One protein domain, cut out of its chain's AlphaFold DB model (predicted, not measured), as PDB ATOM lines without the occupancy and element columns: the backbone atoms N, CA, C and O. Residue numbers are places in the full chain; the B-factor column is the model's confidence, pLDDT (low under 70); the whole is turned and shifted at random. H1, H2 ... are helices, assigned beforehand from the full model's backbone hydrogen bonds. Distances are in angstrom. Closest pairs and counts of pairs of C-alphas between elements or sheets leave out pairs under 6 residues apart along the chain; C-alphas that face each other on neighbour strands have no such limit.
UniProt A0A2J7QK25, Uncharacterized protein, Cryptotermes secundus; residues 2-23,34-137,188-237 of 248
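What this domain is: This is residues 2 to 23, 34 to 137 and 188 to 237 of the 248 residues of an uncharacterized protein of Cryptotermes secundus (UniProt A0A2J7QK25). Three long helices, H5, H6 and H7, stand side by side as a triangle, and H3 on one side and H8 on another complete an up-and-down bundle of five. H4 crosses over H5 at a steep angle, while H2 covers the far side of H3 and short H1 sits beyond, at the end of H2. The 176 printed residues hold eight named helices, H1 to H8 in chain order, and no named strand: the class is all helix. The whole is compact, with a radius of gyration of the C-alphas of 16.7 A and spans of 47 by 42 by 29 A.

Where its parts are: Find C-alpha 110 at (-36.654, 25.015, -18.058), where H6, residues 110 to 135, begins; it runs 37.7 A and ends at C-alpha 135 at (-25.913, -2.189, 5.783). H7, residues 188 to 213, is 37.5 A long, and H5, residues 83 to 105, 32.5 A. H8 is residues 220 to 235, 22.7 A; H3 is residues 34 to 48, 21.2 A; H4 is residues 55 to 69, 20.9 A. H2 is residues 12 to 23, 17.3 A, and H1, residues 2 to 8, 10.0 A, begins at (-10.950, 27.031, -11.072).

How they stand to each other: Begin at the hub, H6, which touches H3, H5, H7 and H8. H5 and H6 form a helical hairpin at a shallow tilt of 22 degrees, their closest C-alphas, Ile 103 and Leu 112, 6.3 A apart. H7 touches H6 with residues 190 to 201 alone, opposite ways at 17 degrees; the C-alphas of Leu 127 and Leu 197 come closest, 6.6 A. H8 touches H6 with residues 225 to 229 alone, closest at Glu 110 and Leu 225, C-alphas 7.0 A apart. H3 touches H6 with residues 36 to 40 alone, closest at Leu 36 and His 115, C-alphas 6.5 A apart. Look next at Ala 61 and Gly 90, where the C-alphas of H4 and H5 come closest, 3.8 A, at a steep tilt of 66 degrees. H2 and H3 touch at a tilt of 32 degrees, only just shallow, closest at C-alphas Trp 19 and Leu 42, 6.2 A. H1 touches H2 at C-alphas Ala 8 and Leu 15, 6.6 A, and is apart from H6. Every O i to N i+4 pair is within hydrogen-bond range in H1 and H3 to H8; H2 has 7 of 8.

The domain as a whole: The farthest C-alphas, Ile 137 and Asp 218, are 51.9 A apart. Residues 24 to 33 and 138 to 187 are not printed; the gaps across these cuts are 13.3 A and 14.0 A between C-alphas. Of the links printed whole, H4 to H5 is long. The model's pLDDT is under 70 at residues 2 to 10, 51 to 53, 71 to 82 and 134 to 137.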
ATOM      1  N   TRP A   2     -12.327  27.486 -11.372       62.78
ATOM      2  CA  TRP A   2     -10.950  27.031 -11.072       62.78
ATOM      3  C   TRP A   2     -10.300  27.659  -9.821       62.78
ATOM      4  O   TRP A   2      -9.760  26.937  -8.983       62.78
ATOM      5  N   CYS A   3     -10.404  28.983  -9.645       63.94
ATOM      6  CA  CYS A   3      -9.826  29.669  -8.481       63.94
ATOM      7  C   CYS A   3     -10.490  29.245  -7.165       63.94
ATOM      8  O   CYS A   3      -9.817  29.103  -6.149       63.94
ATOM      9  N   LEU A   4     -11.804  28.994  -7.185       67.44
ATOM     10  CA  LEU A   4     -12.523  28.530  -6.002       67.44
ATOM     11  C   LEU A   4     -12.172  27.093  -5.663       67.44
ATOM     12  O   LEU A   4     -12.032  26.812  -4.489       67.44
ATOM     13  N   THR A   5     -11.950  26.213  -6.638       66.69
ATOM     14  CA  THR A   5     -11.474  24.850  -6.357       66.69
ATOM     15  C   THR A   5     -10.131  24.863  -5.620       66.69
ATOM     16  O   THR A   5      -9.939  24.099  -4.685       66.69
ATOM     17  N   HIS A   6      -9.220  25.775  -5.975       66.31
ATOM     18  CA  HIS A   6      -7.918  25.884  -5.309       66.31
ATOM     19  C   HIS A   6      -8.007  26.514  -3.912       66.31
ATOM     20  O   HIS A   6      -7.306  26.081  -3.002       66.31
ATOM     21  N   LEU A   7      -8.886  27.503  -3.721       63.34
ATOM     22  CA  LEU A   7      -9.089  28.171  -2.429       63.34
ATOM     23  C   LEU A   7      -9.960  27.346  -1.462       63.34
ATOM     24  O   LEU A   7      -9.722  27.345  -0.256       63.34
ATOM     25  N   ALA A   8     -10.941  26.610  -1.987       61.50
ATOM     26  CA  ALA A   8     -11.861  25.754  -1.239       61.50
ATOM     27  C   ALA A   8     -11.165  24.580  -0.552       61.50
ATOM     28  O   ALA A   8     -11.616  24.146   0.505       61.50
ATOM     29  N   SER A   9     -10.056  24.101  -1.121       62.62
ATOM     30  CA  SER A   9      -9.222  23.050  -0.527       62.62
ATOM     31  C   SER A   9      -8.705  23.413   0.868       62.62
ATOM     32  O   SER A   9      -8.367  22.521   1.641       62.62
ATOM     33  N   PHE A  10      -8.658  24.708   1.204       58.28
ATOM     34  CA  PHE A  10      -8.075  25.205   2.452       58.28
ATOM     35  C   PHE A  10      -9.026  26.079   3.280       58.28
ATOM     36  O   PHE A  10      -8.740  26.338   4.445       58.28
ATOM     37  N   ALA A  11     -10.157  26.532   2.721       70.44
ATOM     38  CA  ALA A  11     -11.098  27.389   3.435       70.44
ATOM     39  C   ALA A  11     -12.552  27.191   2.979       70.44
ATOM     40  O   ALA A  11     -12.894  27.358   1.810       70.44
ATOM     41  N   SER A  12     -13.441  26.923   3.936       79.56
ATOM     42  CA  SER A  12     -14.891  26.825   3.714       79.56
ATOM     43  C   SER A  12     -15.582  28.192   3.626       79.56
ATOM     44  O   SER A  12     -16.614  28.320   2.969       79.56
ATOM     45  N   ALA A  13     -15.011  29.231   4.243       83.56
ATOM     46  CA  ALA A  13     -15.618  30.560   4.318       83.56
ATOM     47  C   ALA A  13     -15.888  31.214   2.942       83.56
ATOM     48  O   ALA A  13     -16.996  31.719   2.750       83.56
ATOM     49  N   PRO A  14     -14.970  31.172   1.950       85.31
ATOM     50  CA  PRO A  14     -15.250  31.699   0.614       85.31
ATOM     51  C   PRO A  14     -16.413  30.980  -0.075       85.31
ATOM     52  O   PRO A  14     -17.263  31.636  -0.666       85.31
ATOM     53  N   LEU A  15     -16.503  29.650   0.049       88.06
ATOM     54  CA  LEU A  15     -17.608  28.877  -0.530       88.06
ATOM     55  C   LEU A  15     -18.955  29.248   0.093       88.06
ATOM     56  O   LEU A  15     -19.940  29.398  -0.622       88.06
ATOM     57  N   LEU A  16     -19.000  29.413   1.417       87.88
ATOM     58  CA  LEU A  16     -20.219  29.796   2.133       87.88
ATOM     59  C   LEU A  16     -20.675  31.212   1.777       87.88
ATOM     60  O   LEU A  16     -21.872  31.456   1.596       87.88
ATOM     61  N   LYS A  17     -19.717  32.131   1.628       88.62
ATOM     62  CA  LYS A  17     -19.985  33.490   1.163       88.62
ATOM     63  C   LYS A  17     -20.555  33.478  -0.251       88.62
ATOM     64  O   LYS A  17     -21.601  34.076  -0.466       88.62
ATOM     65  N   GLU A  18     -19.914  32.765  -1.175       92.31
ATOM     66  CA  GLU A  18     -20.369  32.633  -2.565       92.31
ATOM     67  C   GLU A  18     -21.740  31.958  -2.670       92.31
ATOM     68  O   GLU A  18     -22.595  32.372  -3.452       92.31
ATOM     69  N   TRP A  19     -21.993  30.937  -1.852       92.00
ATOM     70  CA  TRP A  19     -23.295  30.275  -1.783       92.00
ATOM     71  C   TRP A  19     -24.401  31.231  -1.346       92.00
ATOM     72  O   TRP A  19     -25.482  31.239  -1.935       92.00
ATOM     73  N   SER A  20     -24.120  32.060  -0.344       90.50
ATOM     74  CA  SER A  20     -25.086  33.025   0.179       90.50
ATOM     75  C   SER A  20     -25.287  34.204  -0.778       90.50
ATOM     76  O   SER A  20     -26.420  34.600  -1.033       90.50
ATOM     77  N   SER A  21     -24.214  34.747  -1.360       92.00
ATOM     78  CA  SER A  21     -24.280  35.913  -2.253       92.00
ATOM     79  C   SER A  21     -24.894  35.591  -3.618       92.00
ATOM     80  O   SER A  21     -25.612  36.416  -4.182       92.00
ATOM     81  N   SER A  22     -24.660  34.384  -4.145       95.12
ATOM     82  CA  SER A  22     -25.192  33.980  -5.454       95.12
ATOM     83  C   SER A  22     -26.699  33.705  -5.452       95.12
ATOM     84  O   SER A  22     -27.287  33.602  -6.527       95.12
ATOM     85  N   GLU A  23     -27.346  33.626  -4.283       95.06
ATOM     86  CA  GLU A  23     -28.796  33.417  -4.155       95.06
ATOM     87  C   GLU A  23     -29.590  34.567  -4.799       95.06
ATOM     88  O   GLU A  23     -30.496  34.335  -5.605       95.06
ATOM     89  N   SER A  34     -25.954  28.682 -16.373       96.69
ATOM     90  CA  SER A  34     -24.591  28.802 -15.846       96.69
ATOM     91  C   SER A  34     -24.610  29.205 -14.374       96.69
ATOM     92  O   SER A  34     -23.908  28.597 -13.566       96.69
ATOM     93  N   GLY A  35     -25.456  30.168 -13.999       96.25
ATOM     94  CA  GLY A  35     -25.673  30.567 -12.609       96.25
ATOM     95  C   GLY A  35     -26.200  29.418 -11.747       96.25
ATOM     96  O   GLY A  35     -25.672  29.148 -10.667       96.25
ATOM     97  N   LEU A  36     -27.180  28.661 -12.250       97.81
ATOM     98  CA  LEU A  36     -27.697  27.481 -11.548       97.81
ATOM     99  C   LEU A  36     -26.660  26.352 -11.459       97.81
ATOM    100  O   LEU A  36     -26.588  25.679 -10.434       97.81
ATOM    101  N   GLN A  37     -25.830  26.147 -12.483       96.56
ATOM    102  CA  GLN A  37     -24.730  25.177 -12.450       96.56
ATOM    103  C   GLN A  37     -23.610  25.607 -11.494       96.56
ATOM    104  O   GLN A  37     -23.013  24.767 -10.819       96.56
ATOM    105  N   TYR A  38     -23.344  26.907 -11.377       96.12
ATOM    106  CA  TYR A  38     -22.420  27.433 -10.379       96.12
ATOM    107  C   TYR A  38     -22.906  27.122  -8.960       96.12
ATOM    108  O   TYR A  38     -22.122  26.674  -8.123       96.12
ATOM    109  N   ARG A  39     -24.214  27.229  -8.707       96.81
ATOM    110  CA  ARG A  39     -24.796  26.767  -7.440       96.81
ATOM    111  C   ARG A  39     -24.612  25.263  -7.240       96.81
ATOM    112  O   ARG A  39     -24.141  24.851  -6.188       96.81
ATOM    113  N   GLN A  40     -24.848  24.430  -8.252       96.88
ATOM    114  CA  GLN A  40     -24.560  22.987  -8.151       96.88
ATOM    115  C   GLN A  40     -23.101  22.705  -7.752       96.88
ATOM    116  O   GLN A  40     -22.834  21.859  -6.900       96.88
ATOM    117  N   PHE A  41     -22.154  23.453  -8.325       94.50
ATOM    118  CA  PHE A  41     -20.740  23.374  -7.964       94.50
ATOM    119  C   PHE A  41     -20.485  23.742  -6.502       94.50
ATOM    120  O   PHE A  41     -19.814  22.983  -5.802       94.50
ATOM    121  N   LEU A  42     -21.035  24.866  -6.036       93.25
ATOM    122  CA  LEU A  42     -20.894  25.309  -4.651       93.25
ATOM    123  C   LEU A  42     -21.500  24.291  -3.679       93.25
ATOM    124  O   LEU A  42     -20.837  23.908  -2.721       93.25
ATOM    125  N   LEU A  43     -22.710  23.798  -3.960       94.06
ATOM    126  CA  LEU A  43     -23.385  22.789  -3.145       94.06
ATOM    127  C   LEU A  43     -22.526  21.531  -3.003       94.06
ATOM    128  O   LEU A  43     -22.284  21.090  -1.886       94.06
ATOM    129  N   ASN A  44     -22.020  20.985  -4.111       92.75
ATOM    130  CA  ASN A  44     -21.163  19.798  -4.084       92.75
ATOM    131  C   ASN A  44     -19.920  19.994  -3.208       92.75
ATOM    132  O   ASN A  44     -19.659  19.175  -2.332       92.75
ATOM    133  N   HIS A  45     -19.199  21.105  -3.381       89.50
ATOM    134  CA  HIS A  45     -18.002  21.368  -2.578       89.50
ATOM    135  C   HIS A  45     -18.354  21.566  -1.102       89.50
ATOM    136  O   HIS A  45     -17.651  21.075  -0.223       89.50
ATOM    137  N   LEU A  46     -19.471  22.236  -0.804       88.69
ATOM    138  CA  LEU A  46     -19.940  22.380   0.569       88.69
ATOM    139  C   LEU A  46     -20.280  21.030   1.200       88.69
ATOM    140  O   LEU A  46     -19.949  20.827   2.367       88.69
ATOM    141  N   LEU A  47     -20.887  20.107   0.453       88.25
ATOM    142  CA  LEU A  47     -21.187  18.751   0.919       88.25
ATOM    143  C   LEU A  47     -19.919  17.923   1.186       88.25
ATOM    144  O   LEU A  47     -19.918  17.125   2.120       88.25
ATOM    145  N   GLU A  48     -18.842  18.141   0.429       86.88
ATOM    146  CA  GLU A  48     -17.559  17.433   0.581       86.88
ATOM    147  C   GLU A  48     -16.719  17.917   1.775       86.88
ATOM    148  O   GLU A  48     -15.866  17.183   2.282       86.88
ATOM    149  N   LEU A  49     -16.958  19.135   2.271       82.19
ATOM    150  CA  LEU A  49     -16.252  19.644   3.448       82.19
ATOM    151  C   LEU A  49     -16.557  18.788   4.691       82.19
ATOM    152  O   LEU A  49     -17.714  18.508   5.005       82.19
ATOM    153  N   LYS A  50     -15.536  18.435   5.476       75.81
ATOM    154  CA  LYS A  50     -15.726  17.615   6.688       75.81
ATOM    155  C   LYS A  50     -16.355  18.374   7.858       75.81
ATOM    156  O   LYS A  50     -17.096  17.785   8.634       75.81
ATOM    157  N   GLN A  51     -16.082  19.671   7.979       69.19
ATOM    158  CA  GLN A  51     -16.555  20.501   9.089       69.19
ATOM    159  C   GLN A  51     -17.260  21.755   8.573       69.19
ATOM    160  O   GLN A  51     -16.899  22.307   7.528       69.19
ATOM    161  N   PHE A  52     -18.286  22.195   9.302       66.19
ATOM    162  CA  PHE A  52     -18.783  23.562   9.187       66.19
ATOM    163  C   PHE A  52     -17.870  24.493   9.971       66.19
ATOM    164  O   PHE A  52     -17.401  24.144  11.046       66.19
ATOM    165  N   VAL A  53     -17.641  25.682   9.425       63.69
ATOM    166  CA  VAL A  53     -16.873  26.742  10.098       63.69
ATOM    167  C   VAL A  53     -17.783  27.924  10.467       63.69
ATOM    168  O   VAL A  53     -17.346  28.841  11.144       63.69
ATOM    169  N   SER A  54     -19.051  27.918  10.035       78.12
ATOM    170  CA  SER A  54     -19.987  29.035  10.218       78.12
ATOM    171  C   SER A  54     -21.288  28.576  10.870       78.12
ATOM    172  O   SER A  54     -21.995  27.712  10.332       78.12
ATOM    173  N   ASP A  55     -21.612  29.200  12.000       78.38
ATOM    174  CA  ASP A  55     -22.843  28.962  12.756       78.38
ATOM    175  C   ASP A  55     -24.085  29.388  11.963       78.38
ATOM    176  O   ASP A  55     -25.068  28.650  11.926       78.38
ATOM    177  N   ASP A  56     -24.011  30.496  11.218       81.00
ATOM    178  CA  ASP A  56     -25.122  31.013  10.403       81.00
ATOM    179  C   ASP A  56     -25.637  29.988   9.386       81.00
ATOM    180  O   ASP A  56     -26.839  29.845   9.151       81.00
ATOM    181  N   VAL A  57     -24.719  29.245   8.768       80.38
ATOM    182  CA  VAL A  57     -25.063  28.257   7.739       80.38
ATOM    183  C   VAL A  57     -25.622  26.995   8.376       80.38
ATOM    184  O   VAL A  57     -26.553  26.399   7.836       80.38
ATOM    185  N   THR A  58     -25.091  26.609   9.536       82.19
ATOM    186  CA  THR A  58     -25.635  25.505  10.330       82.19
ATOM    187  C   THR A  58     -27.062  25.823  10.767       82.19
ATOM    188  O   THR A  58     -27.949  24.982  10.634       82.19
ATOM    189  N   GLU A  59     -27.319  27.059  11.191       84.81
ATOM    190  CA  GLU A  59     -28.652  27.513  11.573       84.81
ATOM    191  C   GLU A  59     -29.603  27.576  10.370       84.81
ATOM    192  O   GLU A  59     -30.725  27.068  10.433       84.81
ATOM    193  N   LYS A  60     -29.149  28.101   9.221       87.19
ATOM    194  CA  LYS A  60     -29.917  28.049   7.963       87.19
ATOM    195  C   LYS A  60     -30.246  26.605   7.572       87.19
ATOM    196  O   LYS A  60     -31.374  26.329   7.165       87.19
ATOM    197  N   ALA A  61     -29.300  25.680   7.723       87.19
ATOM    198  CA  ALA A  61     -29.494  24.259   7.451       87.19
ATOM    199  C   ALA A  61     -30.534  23.632   8.399       87.19
ATOM    200  O   ALA A  61     -31.448  22.958   7.923       87.19
ATOM    201  N   ARG A  62     -30.461  23.908   9.711       85.81
ATOM    202  CA  ARG A  62     -31.451  23.445  10.705       85.81
ATOM    203  C   ARG A  62     -32.849  23.981  10.402       85.81
ATOM    204  O   ARG A  62     -33.787  23.193  10.306       85.81
ATOM    205  N   LYS A  63     -32.988  25.289  10.157       88.62
ATOM    206  CA  LYS A  63     -34.264  25.912   9.755       88.62
ATOM    207  C   LYS A  63     -34.823  25.304   8.474       88.62
ATOM    208  O   LYS A  63     -36.015  25.019   8.401       88.62
ATOM    209  N   SER A  64     -33.964  25.056   7.488       91.44
ATOM    210  CA  SER A  64     -34.368  24.435   6.224       91.44
ATOM    211  C   SER A  64     -34.862  23.007   6.430       91.44
ATOM    212  O   SER A  64     -35.868  22.631   5.846       91.44
ATOM    213  N   ILE A  65     -34.206  22.223   7.292       88.81
ATOM    214  CA  ILE A  65     -34.661  20.877   7.669       88.81
ATOM    215  C   ILE A  65     -36.024  20.940   8.346       88.81
ATOM    216  O   ILE A  65     -36.923  20.213   7.937       88.81
ATOM    217  N   LEU A  66     -36.190  21.813   9.341       86.38
ATOM    218  CA  LEU A  66     -37.460  21.995  10.046       86.38
ATOM    219  C   LEU A  66     -38.580  22.365   9.073       86.38
ATOM    220  O   LEU A  66     -39.627  21.724   9.057       86.38
ATOM    221  N   GLN A  67     -38.334  23.339   8.197       89.69
ATOM    222  CA  GLN A  67     -39.287  23.728   7.165       89.69
ATOM    223  C   GLN A  67     -39.575  22.571   6.197       89.69
ATOM    224  O   GLN A  67     -40.727  22.340   5.837       89.69
ATOM    225  N   PHE A  68     -38.562  21.804   5.802       87.56
ATOM    226  CA  PHE A  68     -38.714  20.682   4.879       87.56
ATOM    227  C   PHE A  68     -39.501  19.519   5.498       87.56
ATOM    228  O   PHE A  68     -40.301  18.889   4.813       87.56
ATOM    229  N   LEU A  69     -39.309  19.266   6.792       85.25
ATOM    230  CA  LEU A  69     -39.919  18.176   7.554       85.25
ATOM    231  C   LEU A  69     -41.232  18.555   8.243       85.25
ATOM    232  O   LEU A  69     -41.877  17.680   8.815       85.25
ATOM    233  N   SER A  70     -41.648  19.822   8.185       78.69
ATOM    234  CA  SER A  70     -42.806  20.358   8.923       78.69
ATOM    235  C   SER A  70     -44.144  19.643   8.647       78.69
ATOM    236  O   SER A  70     -45.122  19.853   9.355       78.69
ATOM    237  N   CYS A  71     -44.190  18.731   7.676       57.81
ATOM    238  CA  CYS A  71     -45.329  17.870   7.366       57.81
ATOM    239  C   CYS A  71     -45.392  16.569   8.201       57.81
ATOM    240  O   CYS A  71     -46.401  15.869   8.128       57.81
ATOM    241  N   SER A  72     -44.325  16.185   8.918       57.47
ATOM    242  CA  SER A  72     -44.163  14.817   9.445       57.47
ATOM    243  C   SER A  72     -43.406  14.679  10.781       57.47
ATOM    244  O   SER A  72     -42.991  13.568  11.107       57.47
ATOM    245  N   TRP A  73     -43.203  15.753  11.560       62.22
ATOM    246  CA  TRP A  73     -42.195  15.765  12.640       62.22
ATOM    247  C   TRP A  73     -42.644  16.224  14.040       62.22
ATOM    248  O   TRP A  73     -43.516  17.076  14.170       62.22
ATOM    249  N   SER A  74     -41.973  15.681  15.073       55.00
ATOM    250  CA  SER A  74     -41.931  16.158  16.471       55.00
ATOM    251  C   SER A  74     -40.566  16.802  16.766       55.00
ATOM    252  O   SER A  74     -39.545  16.253  16.347       55.00
ATOM    253  N   GLU A  75     -40.526  17.933  17.480       55.28
ATOM    254  CA  GLU A  75     -39.330  18.791  17.633       55.28
ATOM    255  C   GLU A  75     -38.092  18.099  18.252       55.28
ATOM    256  O   GLU A  75     -36.966  18.453  17.907       55.28
ATOM    257  N   ASP A  76     -38.270  17.047  19.057       55.50
ATOM    258  CA  ASP A  76     -37.204  16.453  19.888       55.50
ATOM    259  C   ASP A  76     -36.128  15.637  19.133       55.50
ATOM    260  O   ASP A  76     -35.163  15.168  19.733       55.50
ATOM    261  N   THR A  77     -36.261  15.405  17.820       56.72
ATOM    262  CA  THR A  77     -35.414  14.426  17.095       56.72
ATOM    263  C   THR A  77     -34.194  15.040  16.383       56.72
ATOM    264  O   THR A  77     -33.335  14.298  15.913       56.72
ATOM    265  N   ILE A  78     -34.054  16.373  16.292       59.72
ATOM    266  CA  ILE A  78     -32.901  16.990  15.590       59.72
ATOM    267  C   ILE A  78     -31.603  16.841  16.389       59.72
ATOM    268  O   ILE A  78     -30.543  16.649  15.796       59.72
ATOM    269  N   ASP A  79     -31.675  16.868  17.718       56.94
ATOM    270  CA  ASP A  79     -30.476  16.870  18.562       56.94
ATOM    271  C   ASP A  79     -29.784  15.501  18.631       56.94
ATOM    272  O   ASP A  79     -28.588  15.422  18.901       56.94
ATOM    273  N   THR A  80     -30.493  14.418  18.293       54.72
ATOM    274  CA  THR A  80     -29.928  13.059  18.186       54.72
ATOM    275  C   THR A  80     -29.237  12.807  16.837       54.72
ATOM    276  O   THR A  80     -28.574  11.789  16.642       54.72
ATOM    277  N   VAL A  81     -29.397  13.703  15.862       62.53
ATOM    278  CA  VAL A  81     -28.936  13.488  14.489       62.53
ATOM    279  C   VAL A  81     -27.525  14.049  14.294       62.53
ATOM    280  O   VAL A  81     -27.235  15.194  14.626       62.53
ATOM    281  N   GLN A  82     -26.636  13.246  13.700       68.31
ATOM    282  CA  GLN A  82     -25.239  13.623  13.448       68.31
ATOM    283  C   GLN A  82     -25.117  14.966  12.698       68.31
ATOM    284  O   GLN A  82     -25.775  15.179  11.678       68.31
ATOM    285  N   SER A  83     -24.192  15.828  13.138       71.50
ATOM    286  CA  SER A  83     -23.918  17.155  12.546       71.50
ATOM    287  C   SER A  83     -23.684  17.114  11.025       71.50
ATOM    288  O   SER A  83     -24.221  17.935  10.280       71.50
ATOM    289  N   ALA A  84     -22.977  16.094  10.522       71.88
ATOM    290  CA  ALA A  84     -22.759  15.898   9.086       71.88
ATOM    291  C   ALA A  84     -24.058  15.618   8.303       71.88
ATOM    292  O   ALA A  84     -24.185  15.995   7.137       71.88
ATOM    293  N   LEU A  85     -25.041  14.978   8.941       80.25
ATOM    294  CA  LEU A  85     -26.340  14.710   8.337       80.25
ATOM    295  C   LEU A  85     -27.186  15.987   8.283       80.25
ATOM    296  O   LEU A  85     -27.715  16.313   7.223       80.25
ATOM    297  N   ILE A  86     -27.238  16.739   9.390       81.06
ATOM    298  CA  ILE A  86     -27.900  18.054   9.466       81.06
ATOM    299  C   ILE A  86     -27.340  18.980   8.387       81.06
ATOM    300  O   ILE A  86     -28.081  19.630   7.654       81.06
ATOM    301  N   LYS A  87     -26.017  18.977   8.232       86.06
ATOM    302  CA  LYS A  87     -25.335  19.703   7.173       86.06
ATOM    303  C   LYS A  87     -25.834  19.327   5.785       86.06
ATOM    304  O   LYS A  87     -26.305  20.189   5.046       86.06
ATOM    305  N   ALA A  88     -25.683  18.061   5.408       88.44
ATOM    306  CA  ALA A  88     -25.920  17.651   4.035       88.44
ATOM    307  C   ALA A  88     -27.393  17.807   3.648       88.44
ATOM    308  O   ALA A  88     -27.716  18.380   2.608       88.44
ATOM    309  N   VAL A  89     -28.286  17.359   4.530       90.19
ATOM    310  CA  VAL A  89     -29.730  17.453   4.328       90.19
ATOM    311  C   VAL A  89     -30.167  18.910   4.320       90.19
ATOM    312  O   VAL A  89     -30.927  19.292   3.439       90.19
ATOM    313  N   GLY A  90     -29.680  19.732   5.248       91.38
ATOM    314  CA  GLY A  90     -30.105  21.122   5.356       91.38
ATOM    315  C   GLY A  90     -29.631  21.997   4.205       91.38
ATOM    316  O   GLY A  90     -30.402  22.833   3.743       91.38
ATOM    317  N   LEU A  91     -28.429  21.765   3.668       93.25
ATOM    318  CA  LEU A  91     -27.964  22.458   2.463       93.25
ATOM    319  C   LEU A  91     -28.815  22.094   1.238       93.25
ATOM    320  O   LEU A  91     -29.253  22.985   0.511       93.25
ATOM    321  N   ILE A  92     -29.096  20.802   1.029       95.75
ATOM    322  CA  ILE A  92     -29.926  20.367  -0.104       95.75
ATOM    323  C   ILE A  92     -31.379  20.829   0.078       95.75
ATOM    324  O   ILE A  92     -31.993  21.294  -0.879       95.75
ATOM    325  N   ALA A  93     -31.925  20.749   1.294       94.81
ATOM    326  CA  ALA A  93     -33.269  21.222   1.617       94.81
ATOM    327  C   ALA A  93     -33.399  22.732   1.394       94.81
ATOM    328  O   ALA A  93     -34.359  23.162   0.763       94.81
ATOM    329  N   SER A  94     -32.416  23.527   1.831       95.62
ATOM    330  CA  SER A  94     -32.381  24.972   1.578       95.62
ATOM    331  C   SER A  94     -32.455  25.276   0.084       95.62
ATOM    332  O   SER A  94     -33.212  26.151  -0.326       95.62
ATOM    333  N   GLU A  95     -31.688  24.553  -0.733       97.69
ATOM    334  CA  GLU A  95     -31.658  24.774  -2.179       97.69
ATOM    335  C   GLU A  95     -32.945  24.294  -2.865       97.69
ATOM    336  O   GLU A  95     -33.459  24.951  -3.769       97.69
ATOM    337  N   LEU A  96     -33.524  23.178  -2.404       97.56
ATOM    338  CA  LEU A  96     -34.835  22.711  -2.860       97.56
ATOM    339  C   LEU A  96     -35.934  23.723  -2.512       97.56
ATOM    340  O   LEU A  96     -36.818  23.958  -3.334       97.56
ATOM    341  N   LEU A  97     -35.909  24.325  -1.326       96.31
ATOM    342  CA  LEU A  97     -36.893  25.331  -0.920       96.31
ATOM    343  C   LEU A  97     -36.761  26.605  -1.765       96.31
ATOM    344  O   LEU A  97     -37.761  27.050  -2.326       96.31
ATOM    345  N   LEU A  98     -35.537  27.110  -1.961       97.31
ATOM    346  CA  LEU A  98     -35.258  28.222  -2.880       97.31
ATOM    347  C   LEU A  98     -35.778  27.919  -4.291       97.31
ATOM    348  O   LEU A  98     -36.523  28.699  -4.876       97.31
ATOM    349  N   ASN A  99     -35.431  26.758  -4.843       98.19
ATOM    350  CA  ASN A  99     -35.847  26.381  -6.190       98.19
ATOM    351  C   ASN A  99     -37.373  26.200  -6.313       98.19
ATOM    352  O   ASN A  99     -37.931  26.522  -7.357       98.19
ATOM    353  N   THR A 100     -38.055  25.748  -5.255       97.44
ATOM    354  CA  THR A 100     -39.531  25.688  -5.200       97.44
ATOM    355  C   THR A 100     -40.125  27.087  -5.345       97.44
ATOM    356  O   THR A 100     -41.008  27.292  -6.176       97.44
ATOM    357  N   ASP A 101     -39.615  28.048  -4.574       97.12
ATOM    358  CA  ASP A 101     -40.054  29.444  -4.625       97.12
ATOM    359  C   ASP A 101     -39.848  30.048  -6.022       97.12
ATOM    360  O   ASP A 101     -40.766  30.642  -6.590       97.12
ATOM    361  N   LEU A 102     -38.685  29.807  -6.635       97.88
ATOM    362  CA  LEU A 102     -38.391  30.288  -7.986       97.88
ATOM    363  C   LEU A 102     -39.296  29.655  -9.050       97.88
ATOM    364  O   LEU A 102     -39.785  30.377  -9.912       97.88
ATOM    365  N   ILE A 103     -39.563  28.343  -8.990       97.50
ATOM    366  CA  ILE A 103     -40.442  27.658  -9.958       97.50
ATOM    367  C   ILE A 103     -41.880  28.178  -9.872       97.50
ATOM    368  O   ILE A 103     -42.555  28.272 -10.897       97.50
ATOM    369  N   LEU A 104     -42.360  28.486  -8.662       95.88
ATOM    370  CA  LEU A 104     -43.719  28.986  -8.447       95.88
ATOM    371  C   LEU A 104     -43.859  30.483  -8.761       95.88
ATOM    372  O   LEU A 104     -44.936  30.913  -9.171       95.88
ATOM    373  N   ARG A 105     -42.799  31.277  -8.566       95.69
ATOM    374  CA  ARG A 105     -42.792  32.718  -8.861       95.69
ATOM    375  C   ARG A 105     -42.528  33.016 -10.337       95.69
ATOM    376  O   ARG A 105     -43.134  33.936 -10.878       95.69
ATOM    377  N   PHE A 106     -41.636  32.255 -10.966       95.06
ATOM    378  CA  PHE A 106     -41.195  32.443 -12.345       95.06
ATOM    379  C   PHE A 106     -41.451  31.167 -13.140       95.06
ATOM    380  O   PHE A 106     -40.625  30.256 -13.231       95.06
ATOM    381  N   ALA A 107     -42.643  31.093 -13.708       94.50
ATOM    382  CA  ALA A 107     -43.099  29.919 -14.412       94.50
ATOM    383  C   ALA A 107     -42.526  29.807 -15.829       94.50
ATOM    384  O   ALA A 107     -42.234  30.797 -16.490       94.50
ATOM    385  N   GLY A 108     -42.396  28.574 -16.321       92.69
ATOM    386  CA  GLY A 108     -41.958  28.310 -17.692       92.69
ATOM    387  C   GLY A 108     -40.441  28.352 -17.907       92.69
ATOM    388  O   GLY A 108     -39.992  28.321 -19.045       92.69
ATOM    389  N   HIS A 109     -39.631  28.391 -16.851       96.12
ATOM    390  CA  HIS A 109     -38.172  28.398 -16.984       96.12
ATOM    391  C   HIS A 109     -37.595  26.980 -16.873       96.12
ATOM    392  O   HIS A 109     -37.449  26.436 -15.777       96.12
ATOM    393  N   GLU A 110     -37.227  26.372 -18.008       97.12
ATOM    394  CA  GLU A 110     -36.654  25.015 -18.058       97.12
ATOM    395  C   GLU A 110     -35.395  24.867 -17.187       97.12
ATOM    396  O   GLU A 110     -35.209  23.834 -16.537       97.12
ATOM    397  N   ALA A 111     -34.567  25.913 -17.106       98.06
ATOM    398  CA  ALA A 111     -33.362  25.941 -16.280       98.06
ATOM    399  C   ALA A 111     -33.649  25.588 -14.808       98.06
ATOM    400  O   ALA A 111     -32.932  24.770 -14.220       98.06
ATOM    401  N   LEU A 112     -34.749  26.102 -14.243       98.31
ATOM    402  CA  LEU A 112     -35.165  25.808 -12.870       98.31
ATOM    403  C   LEU A 112     -35.543  24.335 -12.679       98.31
ATOM    404  O   LEU A 112     -35.165  23.737 -11.672       98.31
ATOM    405  N   TRP A 113     -36.229  23.727 -13.650       98.00
ATOM    406  CA  TRP A 113     -36.612  22.310 -13.614       98.00
ATOM    407  C   TRP A 113     -35.418  21.375 -13.850       98.00
ATOM    408  O   TRP A 113     -35.326  20.301 -13.254       98.00
ATOM    409  N   CYS A 114     -34.459  21.762 -14.695       98.19
ATOM    410  CA  CYS A 114     -33.174  21.071 -14.819       98.19
ATOM    411  C   CYS A 114     -32.411  21.081 -13.489       98.19
ATOM    412  O   CYS A 114     -31.928  20.037 -13.044       98.19
ATOM    413  N   HIS A 115     -32.365  22.234 -12.820       98.50
ATOM    414  CA  HIS A 115     -31.737  22.366 -11.513       98.50
ATOM    415  C   HIS A 115     -32.468  21.545 -10.436       98.50
ATOM    416  O   HIS A 115     -31.818  20.778  -9.727       98.50
ATOM    417  N   ARG A 116     -33.811  21.579 -10.390       98.19
ATOM    418  CA  ARG A 116     -34.646  20.737  -9.504       98.19
ATOM    419  C   ARG A 116     -34.258  19.262  -9.588       98.19
ATOM    420  O   ARG A 116     -34.001  18.620  -8.573       98.19
ATOM    421  N   ARG A 117     -34.187  18.723 -10.809       98.06
ATOM    422  CA  ARG A 117     -33.844  17.314 -11.064       98.06
ATOM    423  C   ARG A 117     -32.452  16.961 -10.551       98.06
ATOM    424  O   ARG A 117     -32.274  15.898  -9.957       98.06
ATOM    425  N   TYR A 118     -31.482  17.855 -10.724       98.06
ATOM    426  CA  TYR A 118     -30.154  17.680 -10.145       98.06
ATOM    427  C   TYR A 118     -30.207  17.605  -8.609       98.06
ATOM    428  O   TYR A 118     -29.645  16.674  -8.035       98.06
ATOM    429  N   LEU A 119     -30.925  18.518  -7.943       97.88
ATOM    430  CA  LEU A 119     -31.020  18.534  -6.476       97.88
ATOM    431  C   LEU A 119     -31.625  17.241  -5.928       97.88
ATOM    432  O   LEU A 119     -31.112  16.673  -4.967       97.88
ATOM    433  N   LEU A 120     -32.673  16.735  -6.579       97.00
ATOM    434  CA  LEU A 120     -33.310  15.475  -6.201       97.00
ATOM    435  C   LEU A 120     -32.397  14.266  -6.425       97.00
ATOM    436  O   LEU A 120     -32.390  13.340  -5.612       97.00
ATOM    437  N   MET A 121     -31.584  14.276  -7.486       95.69
ATOM    438  CA  MET A 121     -30.541  13.263  -7.671       95.69
ATOM    439  C   MET A 121     -29.504  13.318  -6.548       95.69
ATOM    440  O   MET A 121     -29.133  12.268  -6.026       95.69
ATOM    441  N   SER A 122     -29.052  14.512  -6.159       94.69
ATOM    442  CA  SER A 122     -28.103  14.693  -5.055       94.69
ATOM    443  C   SER A 122     -28.693  14.233  -3.720       94.69
ATOM    444  O   SER A 122     -28.045  13.481  -2.994       94.69
ATOM    445  N   PHE A 123     -29.954  14.577  -3.440       94.12
ATOM    446  CA  PHE A 123     -30.669  14.126  -2.245       94.12
ATOM    447  C   PHE A 123     -30.803  12.601  -2.203       94.12
ATOM    448  O   PHE A 123     -30.457  11.967  -1.208       94.12
ATOM    449  N   LYS A 124     -31.231  11.980  -3.312       92.25
ATOM    450  CA  LYS A 124     -31.341  10.519  -3.407       92.25
ATOM    451  C   LYS A 124     -29.993   9.836  -3.199       92.25
ATOM    452  O   LYS A 124     -29.932   8.877  -2.435       92.25
ATOM    453  N   LYS A 125     -28.928  10.325  -3.848       91.06
ATOM    454  CA  LYS A 125     -27.563   9.797  -3.678       91.06
ATOM    455  C   LYS A 125     -27.152   9.820  -2.209       91.06
ATOM    456  O   LYS A 125     -26.714   8.794  -1.695       91.06
ATOM    457  N   PHE A 126     -27.372  10.945  -1.529       90.06
ATOM    458  CA  PHE A 126     -27.090  11.083  -0.105       90.06
ATOM    459  C   PHE A 126     -27.836  10.039   0.743       90.06
ATOM    460  O   PHE A 126     -27.205   9.311   1.510       90.06
ATOM    461  N   LEU A 127     -29.155   9.896   0.555       88.25
ATOM    462  CA  LEU A 127     -29.949   8.895   1.279       88.25
ATOM    463  C   LEU A 127     -29.453   7.464   1.020       88.25
ATOM    464  O   LEU A 127     -29.375   6.656   1.947       88.25
ATOM    465  N   THR A 128     -29.106   7.139  -0.230       87.88
ATOM    466  CA  THR A 128     -28.628   5.798  -0.591       87.88
ATOM    467  C   THR A 128     -27.258   5.482  -0.007       87.88
ATOM    468  O   THR A 128     -27.082   4.375   0.496       87.88
ATOM    469  N   SER A 129     -26.319   6.434  -0.016       87.19
ATOM    470  CA  SER A 129     -24.991   6.237   0.576       87.19
ATOM    471  C   SER A 129     -25.102   5.985   2.076       87.19
ATOM    472  O   SER A 129     -24.577   4.996   2.572       87.19
ATOM    473  N   ARG A 130     -25.910   6.785   2.784       83.88
ATOM    474  CA  ARG A 130     -26.120   6.617   4.230       83.88
ATOM    475  C   ARG A 130     -26.768   5.283   4.592       83.88
ATOM    476  O   ARG A 130     -26.411   4.685   5.600       83.88
ATOM    477  N   ARG A 131     -27.691   4.782   3.763       82.06
ATOM    478  CA  ARG A 131     -28.295   3.454   3.960       82.06
ATOM    479  C   ARG A 131     -27.302   2.320   3.663       82.06
ATOM    480  O   ARG A 131     -27.356   1.281   4.316       82.06
ATOM    481  N   ALA A 132     -26.394   2.502   2.701       81.44
ATOM    482  CA  ALA A 132     -25.337   1.534   2.404       81.44
ATOM    483  C   ALA A 132     -24.319   1.429   3.552       81.44
ATOM    484  O   ALA A 132     -23.995   0.312   3.955       81.44
ATOM    485  N   ASP A 133     -23.912   2.565   4.130       77.94
ATOM    486  CA  ASP A 133     -23.016   2.618   5.295       77.94
ATOM    487  C   ASP A 133     -23.589   1.816   6.478       77.94
ATOM    488  O   ASP A 133     -22.873   1.064   7.135       77.94
ATOM    489  N   MET A 134     -24.907   1.899   6.707       69.19
ATOM    490  CA  MET A 134     -25.590   1.115   7.744       69.19
ATOM    491  C   MET A 134     -25.605  -0.392   7.441       69.19
ATOM    492  O   MET A 134     -25.376  -1.208   8.331       69.19
ATOM    493  N   ASN A 135     -25.844  -0.780   6.184       63.00
ATOM    494  CA  ASN A 135     -25.913  -2.189   5.783       63.00
ATOM    495  C   ASN A 135     -24.546  -2.894   5.799       63.00
ATOM    496  O   ASN A 135     -24.497  -4.108   6.010       63.00
ATOM    497  N   GLY A 136     -23.446  -2.156   5.613       58.44
ATOM    498  CA  GLY A 136     -22.075  -2.675   5.715       58.44
ATOM    499  C   GLY A 136     -21.638  -3.037   7.141       58.44
ATOM    500  O   GLY A 136     -20.653  -3.749   7.311       58.44
ATOM    501  N   ILE A 137     -22.381  -2.595   8.164       53.91
ATOM    502  CA  ILE A 137     -22.049  -2.785   9.590       53.91
ATOM    503  C   ILE A 137     -22.829  -3.962  10.224       53.91
ATOM    504  O   ILE A 137     -22.508  -4.413  11.328       53.91
ATOM    505  N   GLU A 188     -30.205   1.109  18.752       79.69
ATOM    506  CA  GLU A 188     -31.225   2.152  18.895       79.69
ATOM    507  C   GLU A 188     -30.930   3.374  18.014       79.69
ATOM    508  O   GLU A 188     -31.833   3.878  17.341       79.69
ATOM    509  N   GLU A 189     -29.666   3.803  17.936       78.94
ATOM    510  CA  GLU A 189     -29.236   4.905  17.065       78.94
ATOM    511  C   GLU A 189     -29.392   4.556  15.580       78.94
ATOM    512  O   GLU A 189     -29.831   5.393  14.788       78.94
ATOM    513  N   LEU A 190     -29.102   3.308  15.193       80.62
ATOM    514  CA  LEU A 190     -29.346   2.829  13.831       80.62
ATOM    515  C   LEU A 190     -30.845   2.862  13.491       80.62
ATOM    516  O   LEU A 190     -31.222   3.332  12.417       80.62
ATOM    517  N   ALA A 191     -31.716   2.423  14.404       82.19
ATOM    518  CA  ALA A 191     -33.163   2.472  14.195       82.19
ATOM    519  C   ALA A 191     -33.702   3.914  14.115       82.19
ATOM    520  O   ALA A 191     -34.578   4.206  13.298       82.19
ATOM    521  N   ALA A 192     -33.179   4.830  14.936       81.50
ATOM    522  CA  ALA A 192     -33.525   6.249  14.876       81.50
ATOM    523  C   ALA A 192     -33.091   6.886  13.548       81.50
ATOM    524  O   ALA A 192     -33.874   7.607  12.923       81.50
ATOM    525  N   LEU A 193     -31.883   6.564  13.075       81.62
ATOM    526  CA  LEU A 193     -31.369   7.046  11.799       81.62
ATOM    527  C   LEU A 193     -32.186   6.520  10.609       81.62
ATOM    528  O   LEU A 193     -32.512   7.299   9.714       81.62
ATOM    529  N   ASP A 194     -32.573   5.240  10.592       84.00
ATOM    530  CA  ASP A 194     -33.417   4.698   9.514       84.00
ATOM    531  C   ASP A 194     -34.795   5.379   9.469       84.00
ATOM    532  O   ASP A 194     -35.243   5.781   8.390       84.00
ATOM    533  N   ARG A 195     -35.430   5.615  10.630       84.19
ATOM    534  CA  ARG A 195     -36.673   6.409  10.711       84.19
ATOM    535  C   ARG A 195     -36.478   7.823  10.170       84.19
ATOM    536  O   ARG A 195     -37.303   8.295   9.391       84.19
ATOM    537  N   TYR A 196     -35.377   8.483  10.533       83.88
ATOM    538  CA  TYR A 196     -35.050   9.821  10.043       83.88
ATOM    539  C   TYR A 196     -34.921   9.851   8.511       83.88
ATOM    540  O   TYR A 196     -35.541  10.685   7.849       83.88
ATOM    541  N   LEU A 197     -34.177   8.905   7.926       86.31
ATOM    542  CA  LEU A 197     -34.017   8.792   6.473       86.31
ATOM    543  C   LEU A 197     -35.351   8.500   5.764       86.31
ATOM    544  O   LEU A 197     -35.607   9.054   4.693       86.31
ATOM    545  N   CYS A 198     -36.219   7.677   6.361       85.69
ATOM    546  CA  CYS A 198     -37.565   7.430   5.840       85.69
ATOM    547  C   CYS A 198     -38.427   8.702   5.861       85.69
ATOM    548  O   CYS A 198     -39.087   9.007   4.865       85.69
ATOM    549  N   ASN A 199     -38.378   9.480   6.946       86.00
ATOM    550  CA  ASN A 199     -39.107  10.746   7.051       86.00
ATOM    551  C   ASN A 199     -38.629  11.761   6.009       86.00
ATOM    552  O   ASN A 199     -39.454  12.418   5.377       86.00
ATOM    553  N   LEU A 200     -37.317  11.850   5.772       88.25
ATOM    554  CA  LEU A 200     -36.757  12.694   4.716       88.25
ATOM    555  C   LEU A 200     -37.222  12.284   3.321       88.25
ATOM    556  O   LEU A 200     -37.564  13.142   2.506       88.25
ATOM    557  N   GLN A 201     -37.242  10.983   3.038       89.44
ATOM    558  CA  GLN A 201     -37.746  10.477   1.766       89.44
ATOM    559  C   GLN A 201     -39.236  10.808   1.591       89.44
ATOM    560  O   GLN A 201     -39.639  11.250   0.515       89.44
ATOM    561  N   GLY A 202     -40.038  10.639   2.646       88.75
ATOM    562  CA  GLY A 202     -41.455  11.004   2.652       88.75
ATOM    563  C   GLY A 202     -41.677  12.502   2.427       88.75
ATOM    564  O   GLY A 202     -42.484  12.876   1.577       88.75
ATOM    565  N   ALA A 203     -40.914  13.352   3.116       89.88
ATOM    566  CA  ALA A 203     -40.960  14.802   2.947       89.88
ATOM    567  C   ALA A 203     -40.601  15.218   1.514       89.88
ATOM    568  O   ALA A 203     -41.335  15.985   0.898       89.88
ATOM    569  N   MET A 204     -39.534  14.654   0.939       91.44
ATOM    570  CA  MET A 204     -39.158  14.912  -0.453       91.44
ATOM    571  C   MET A 204     -40.313  14.600  -1.415       91.44
ATOM    572  O   MET A 204     -40.662  15.443  -2.235       91.44
ATOM    573  N   ILE A 205     -40.938  13.424  -1.296       90.88
ATOM    574  CA  ILE A 205     -42.080  13.047  -2.145       90.88
ATOM    575  C   ILE A 205     -43.243  14.029  -1.957       90.88
ATOM    576  O   ILE A 205     -43.833  14.472  -2.941       90.88
ATOM    577  N   TRP A 206     -43.554  14.395  -0.711       90.94
ATOM    578  CA  TRP A 206     -44.617  15.350  -0.403       90.94
ATOM    579  C   TRP A 206     -44.376  16.715  -1.059       90.94
ATOM    580  O   TRP A 206     -45.284  17.251  -1.697       90.94
ATOM    581  N   HIS A 207     -43.152  17.249  -0.977       92.31
ATOM    582  CA  HIS A 207     -42.791  18.525  -1.602       92.31
ATOM    583  C   HIS A 207     -42.911  18.472  -3.126       92.31
ATOM    584  O   HIS A 207     -43.406  19.426  -3.721       92.31
ATOM    585  N   GLU A 208     -42.541  17.359  -3.768       94.44
ATOM    586  CA  GLU A 208     -42.715  17.203  -5.219       94.44
ATOM    587  C   GLU A 208     -44.190  17.166  -5.631       94.44
ATOM    588  O   GLU A 208     -44.586  17.851  -6.576       94.44
ATOM    589  N   VAL A 209     -45.022  16.412  -4.904       92.19
ATOM    590  CA  VAL A 209     -46.479  16.396  -5.123       92.19
ATOM    591  C   VAL A 209     -47.040  17.807  -4.975       92.19
ATOM    592  O   VAL A 209     -47.790  18.273  -5.837       92.19
ATOM    593  N   LYS A 210     -46.647  18.511  -3.906       92.62
ATOM    594  CA  LYS A 210     -47.148  19.848  -3.601       92.62
ATOM    595  C   LYS A 210     -46.718  20.869  -4.655       92.62
ATOM    596  O   LYS A 210     -47.569  21.619  -5.131       92.62
ATOM    597  N   LEU A 211     -45.454  20.853  -5.079       94.50
ATOM    598  CA  LEU A 211     -44.922  21.713  -6.141       94.50
ATOM    599  C   LEU A 211     -45.685  21.526  -7.458       94.50
ATOM    600  O   LEU A 211     -46.150  22.506  -8.039       94.50
ATOM    601  N   ILE A 212     -45.865  20.278  -7.902       94.06
ATOM    602  CA  ILE A 212     -46.592  19.976  -9.144       94.06
ATOM    603  C   ILE A 212     -48.051  20.436  -9.038       94.06
ATOM    604  O   ILE A 212     -48.561  21.054  -9.969       94.06
ATOM    605  N   SER A 213     -48.712  20.189  -7.900       91.75
ATOM    606  CA  SER A 213     -50.108  20.597  -7.683       91.75
ATOM    607  C   SER A 213     -50.314  22.114  -7.633       91.75
ATOM    608  O   SER A 213     -51.392  22.593  -7.960       91.75
ATOM    609  N   ASN A 214     -49.286  22.865  -7.232       92.81
ATOM    610  CA  ASN A 214     -49.336  24.320  -7.110       92.81
ATOM    611  C   ASN A 214     -48.915  25.047  -8.405       92.81
ATOM    612  O   ASN A 214     -48.939  26.276  -8.439       92.81
ATOM    613  N   CYS A 215     -48.505  24.330  -9.460       90.94
ATOM    614  CA  CYS A 215     -48.223  24.946 -10.755       90.94
ATOM    615  C   CYS A 215     -49.515  25.517 -11.356       90.94
ATOM    616  O   CYS A 215     -50.534  24.829 -11.407       90.94
ATOM    617  N   ARG A 216     -49.473  26.772 -11.817       82.44
ATOM    618  CA  ARG A 216     -50.669  27.489 -12.263       82.44
ATOM    619  C   ARG A 216     -51.290  26.851 -13.515       82.44
ATOM    620  O   ARG A 216     -50.557  26.461 -14.431       82.44
ATOM    621  N   PRO A 217     -52.628  26.732 -13.583       76.56
ATOM    622  CA  PRO A 217     -53.287  26.058 -14.692       76.56
ATOM    623  C   PRO A 217     -53.256  26.867 -16.002       76.56
ATOM    624  O   PRO A 217     -53.245  26.278 -17.079       76.56
ATOM    625  N   ASP A 218     -53.191  28.191 -15.940       83.69
ATOM    626  CA  ASP A 218     -53.167  29.094 -17.097       83.69
ATOM    627  C   ASP A 218     -51.812  29.119 -17.834       83.69
ATOM    628  O   ASP A 218     -51.734  29.471 -19.013       83.69
ATOM    629  N   GLU A 219     -50.740  28.646 -17.200       88.31
ATOM    630  CA  GLU A 219     -49.393  28.638 -17.771       88.31
ATOM    631  C   GLU A 219     -49.079  27.299 -18.457       88.31
ATOM    632  O   GLU A 219     -48.405  26.413 -17.922       88.31
ATOM    633  N   LEU A 220     -49.537  27.149 -19.705       89.94
ATOM    634  CA  LEU A 220     -49.371  25.916 -20.494       89.94
ATOM    635  C   LEU A 220     -47.922  25.407 -20.557       89.94
ATOM    636  O   LEU A 220     -47.687  24.196 -20.538       89.94
ATOM    637  N   HIS A 221     -46.938  26.307 -20.649       93.31
ATOM    638  CA  HIS A 221     -45.532  25.907 -20.691       93.31
ATOM    639  C   HIS A 221     -45.065  25.316 -19.351       93.31
ATOM    640  O   HIS A 221     -44.459  24.243 -19.340       93.31
ATOM    641  N   GLN A 222     -45.437  25.936 -18.228       94.38
ATOM    642  CA  GLN A 222     -45.155  25.430 -16.886       94.38
ATOM    643  C   GLN A 222     -45.793  24.059 -16.654       94.38
ATOM    644  O   GLN A 222     -45.130  23.149 -16.160       94.38
ATOM    645  N   GLN A 223     -47.040  23.862 -17.090       93.44
ATOM    646  CA  GLN A 223     -47.682  22.551 -17.007       93.44
ATOM    647  C   GLN A 223     -46.930  21.472 -17.795       93.44
ATOM    648  O   GLN A 223     -46.831  20.328 -17.348       93.44
ATOM    649  N   ARG A 224     -46.419  21.804 -18.990       95.19
ATOM    650  CA  ARG A 224     -45.626  20.858 -19.793       95.19
ATOM    651  C   ARG A 224     -44.357  20.452 -19.048       95.19
ATOM    652  O   ARG A 224     -44.077  19.256 -18.976       95.19
ATOM    653  N   LEU A 225     -43.645  21.413 -18.458       96.38
ATOM    654  CA  LEU A 225     -42.440  21.155 -17.666       96.38
ATOM    655  C   LEU A 225     -42.754  20.323 -16.413       96.38
ATOM    656  O   LEU A 225     -42.092  19.315 -16.176       96.38
ATOM    657  N   ALA A 226     -43.825  20.643 -15.683       95.62
ATOM    658  CA  ALA A 226     -44.272  19.871 -14.522       95.62
ATOM    659  C   ALA A 226     -44.636  18.419 -14.887       95.62
ATOM    660  O   ALA A 226     -44.251  17.480 -14.189       95.62
ATOM    661  N   LYS A 227     -45.315  18.200 -16.024       94.06
ATOM    662  CA  LYS A 227     -45.625  16.854 -16.542       94.06
ATOM    663  C   LYS A 227     -44.364  16.084 -16.941       94.06
ATOM    664  O   LYS A 227     -44.263  14.889 -16.659       94.06
ATOM    665  N   GLN A 228     -43.403  16.737 -17.596       95.94
ATOM    666  CA  GLN A 228     -42.109  16.128 -17.923       95.94
ATOM    667  C   GLN A 228     -41.328  15.765 -16.657       95.94
ATOM    668  O   GLN A 228     -40.778  14.668 -16.574       95.94
ATOM    669  N   HIS A 229     -41.333  16.646 -15.657       96.31
ATOM    670  CA  HIS A 229     -40.716  16.410 -14.358       96.31
ATOM    671  C   HIS A 229     -41.359  15.230 -13.631       96.31
ATOM    672  O   HIS A 229     -40.652  14.317 -13.224       96.31
ATOM    673  N   HIS A 230     -42.690  15.163 -13.573       94.50
ATOM    674  CA  HIS A 230     -43.406  14.023 -12.998       94.50
ATOM    675  C   HIS A 230     -43.017  12.692 -13.664       94.50
ATOM    676  O   HIS A 230     -42.698  11.721 -12.980       94.50
ATOM    677  N   LYS A 231     -42.957  12.655 -15.005       94.69
ATOM    678  CA  LYS A 231     -42.468  11.476 -15.742       94.69
ATOM    679  C   LYS A 231     -41.015  11.150 -15.398       94.69
ATOM    680  O   LYS A 231     -40.670   9.982 -15.253       94.69
ATOM    681  N   TRP A 232     -40.156  12.157 -15.275       96.31
ATOM    682  CA  TRP A 232     -38.760  11.958 -14.896       96.31
ATOM    683  C   TRP A 232     -38.629  11.379 -13.479       96.31
ATOM    684  O   TRP A 232     -37.832  10.464 -13.268       96.31
ATOM    685  N   LEU A 233     -39.447  11.834 -12.526       94.75
ATOM    686  CA  LEU A 233     -39.457  11.310 -11.159       94.75
ATOM    687  C   LEU A 233     -39.792   9.814 -11.125       94.75
ATOM    688  O   LEU A 233     -39.110   9.054 -10.437       94.75
ATOM    689  N   SER A 234     -40.781   9.373 -11.906       90.94
ATOM    690  CA  SER A 234     -41.162   7.960 -11.951       90.94
ATOM    691  C   SER A 234     -40.159   7.089 -12.714       90.94
ATOM    692  O   SER A 234     -39.789   6.020 -12.236       90.94
ATOM    693  N   HIS A 235     -39.646   7.542 -13.863       91.69
ATOM    694  CA  HIS A 235     -38.796   6.705 -14.725       91.69
ATOM    695  C   HIS A 235     -37.306   6.754 -14.362       91.69
ATOM    696  O   HIS A 235     -36.616   5.738 -14.439       91.69
ATOM    697  N   VAL A 236     -36.794   7.925 -13.976       91.44
ATOM    698  CA  VAL A 236     -35.364   8.131 -13.693       91.44
ATOM    699  C   VAL A 236     -35.106   8.053 -12.198       91.44
ATOM    700  O   VAL A 236     -34.262   7.273 -11.746       91.44
ATOM    701  N   LEU A 237     -35.860   8.821 -11.408       89.56
ATOM    702  CA  LEU A 237     -35.680   8.826  -9.958       89.56
ATOM    703  C   LEU A 237     -36.346   7.620  -9.279       89.56
ATOM    704  O   LEU A 237     -35.998   7.323  -8.135       89.56
TER     705      LEU A 237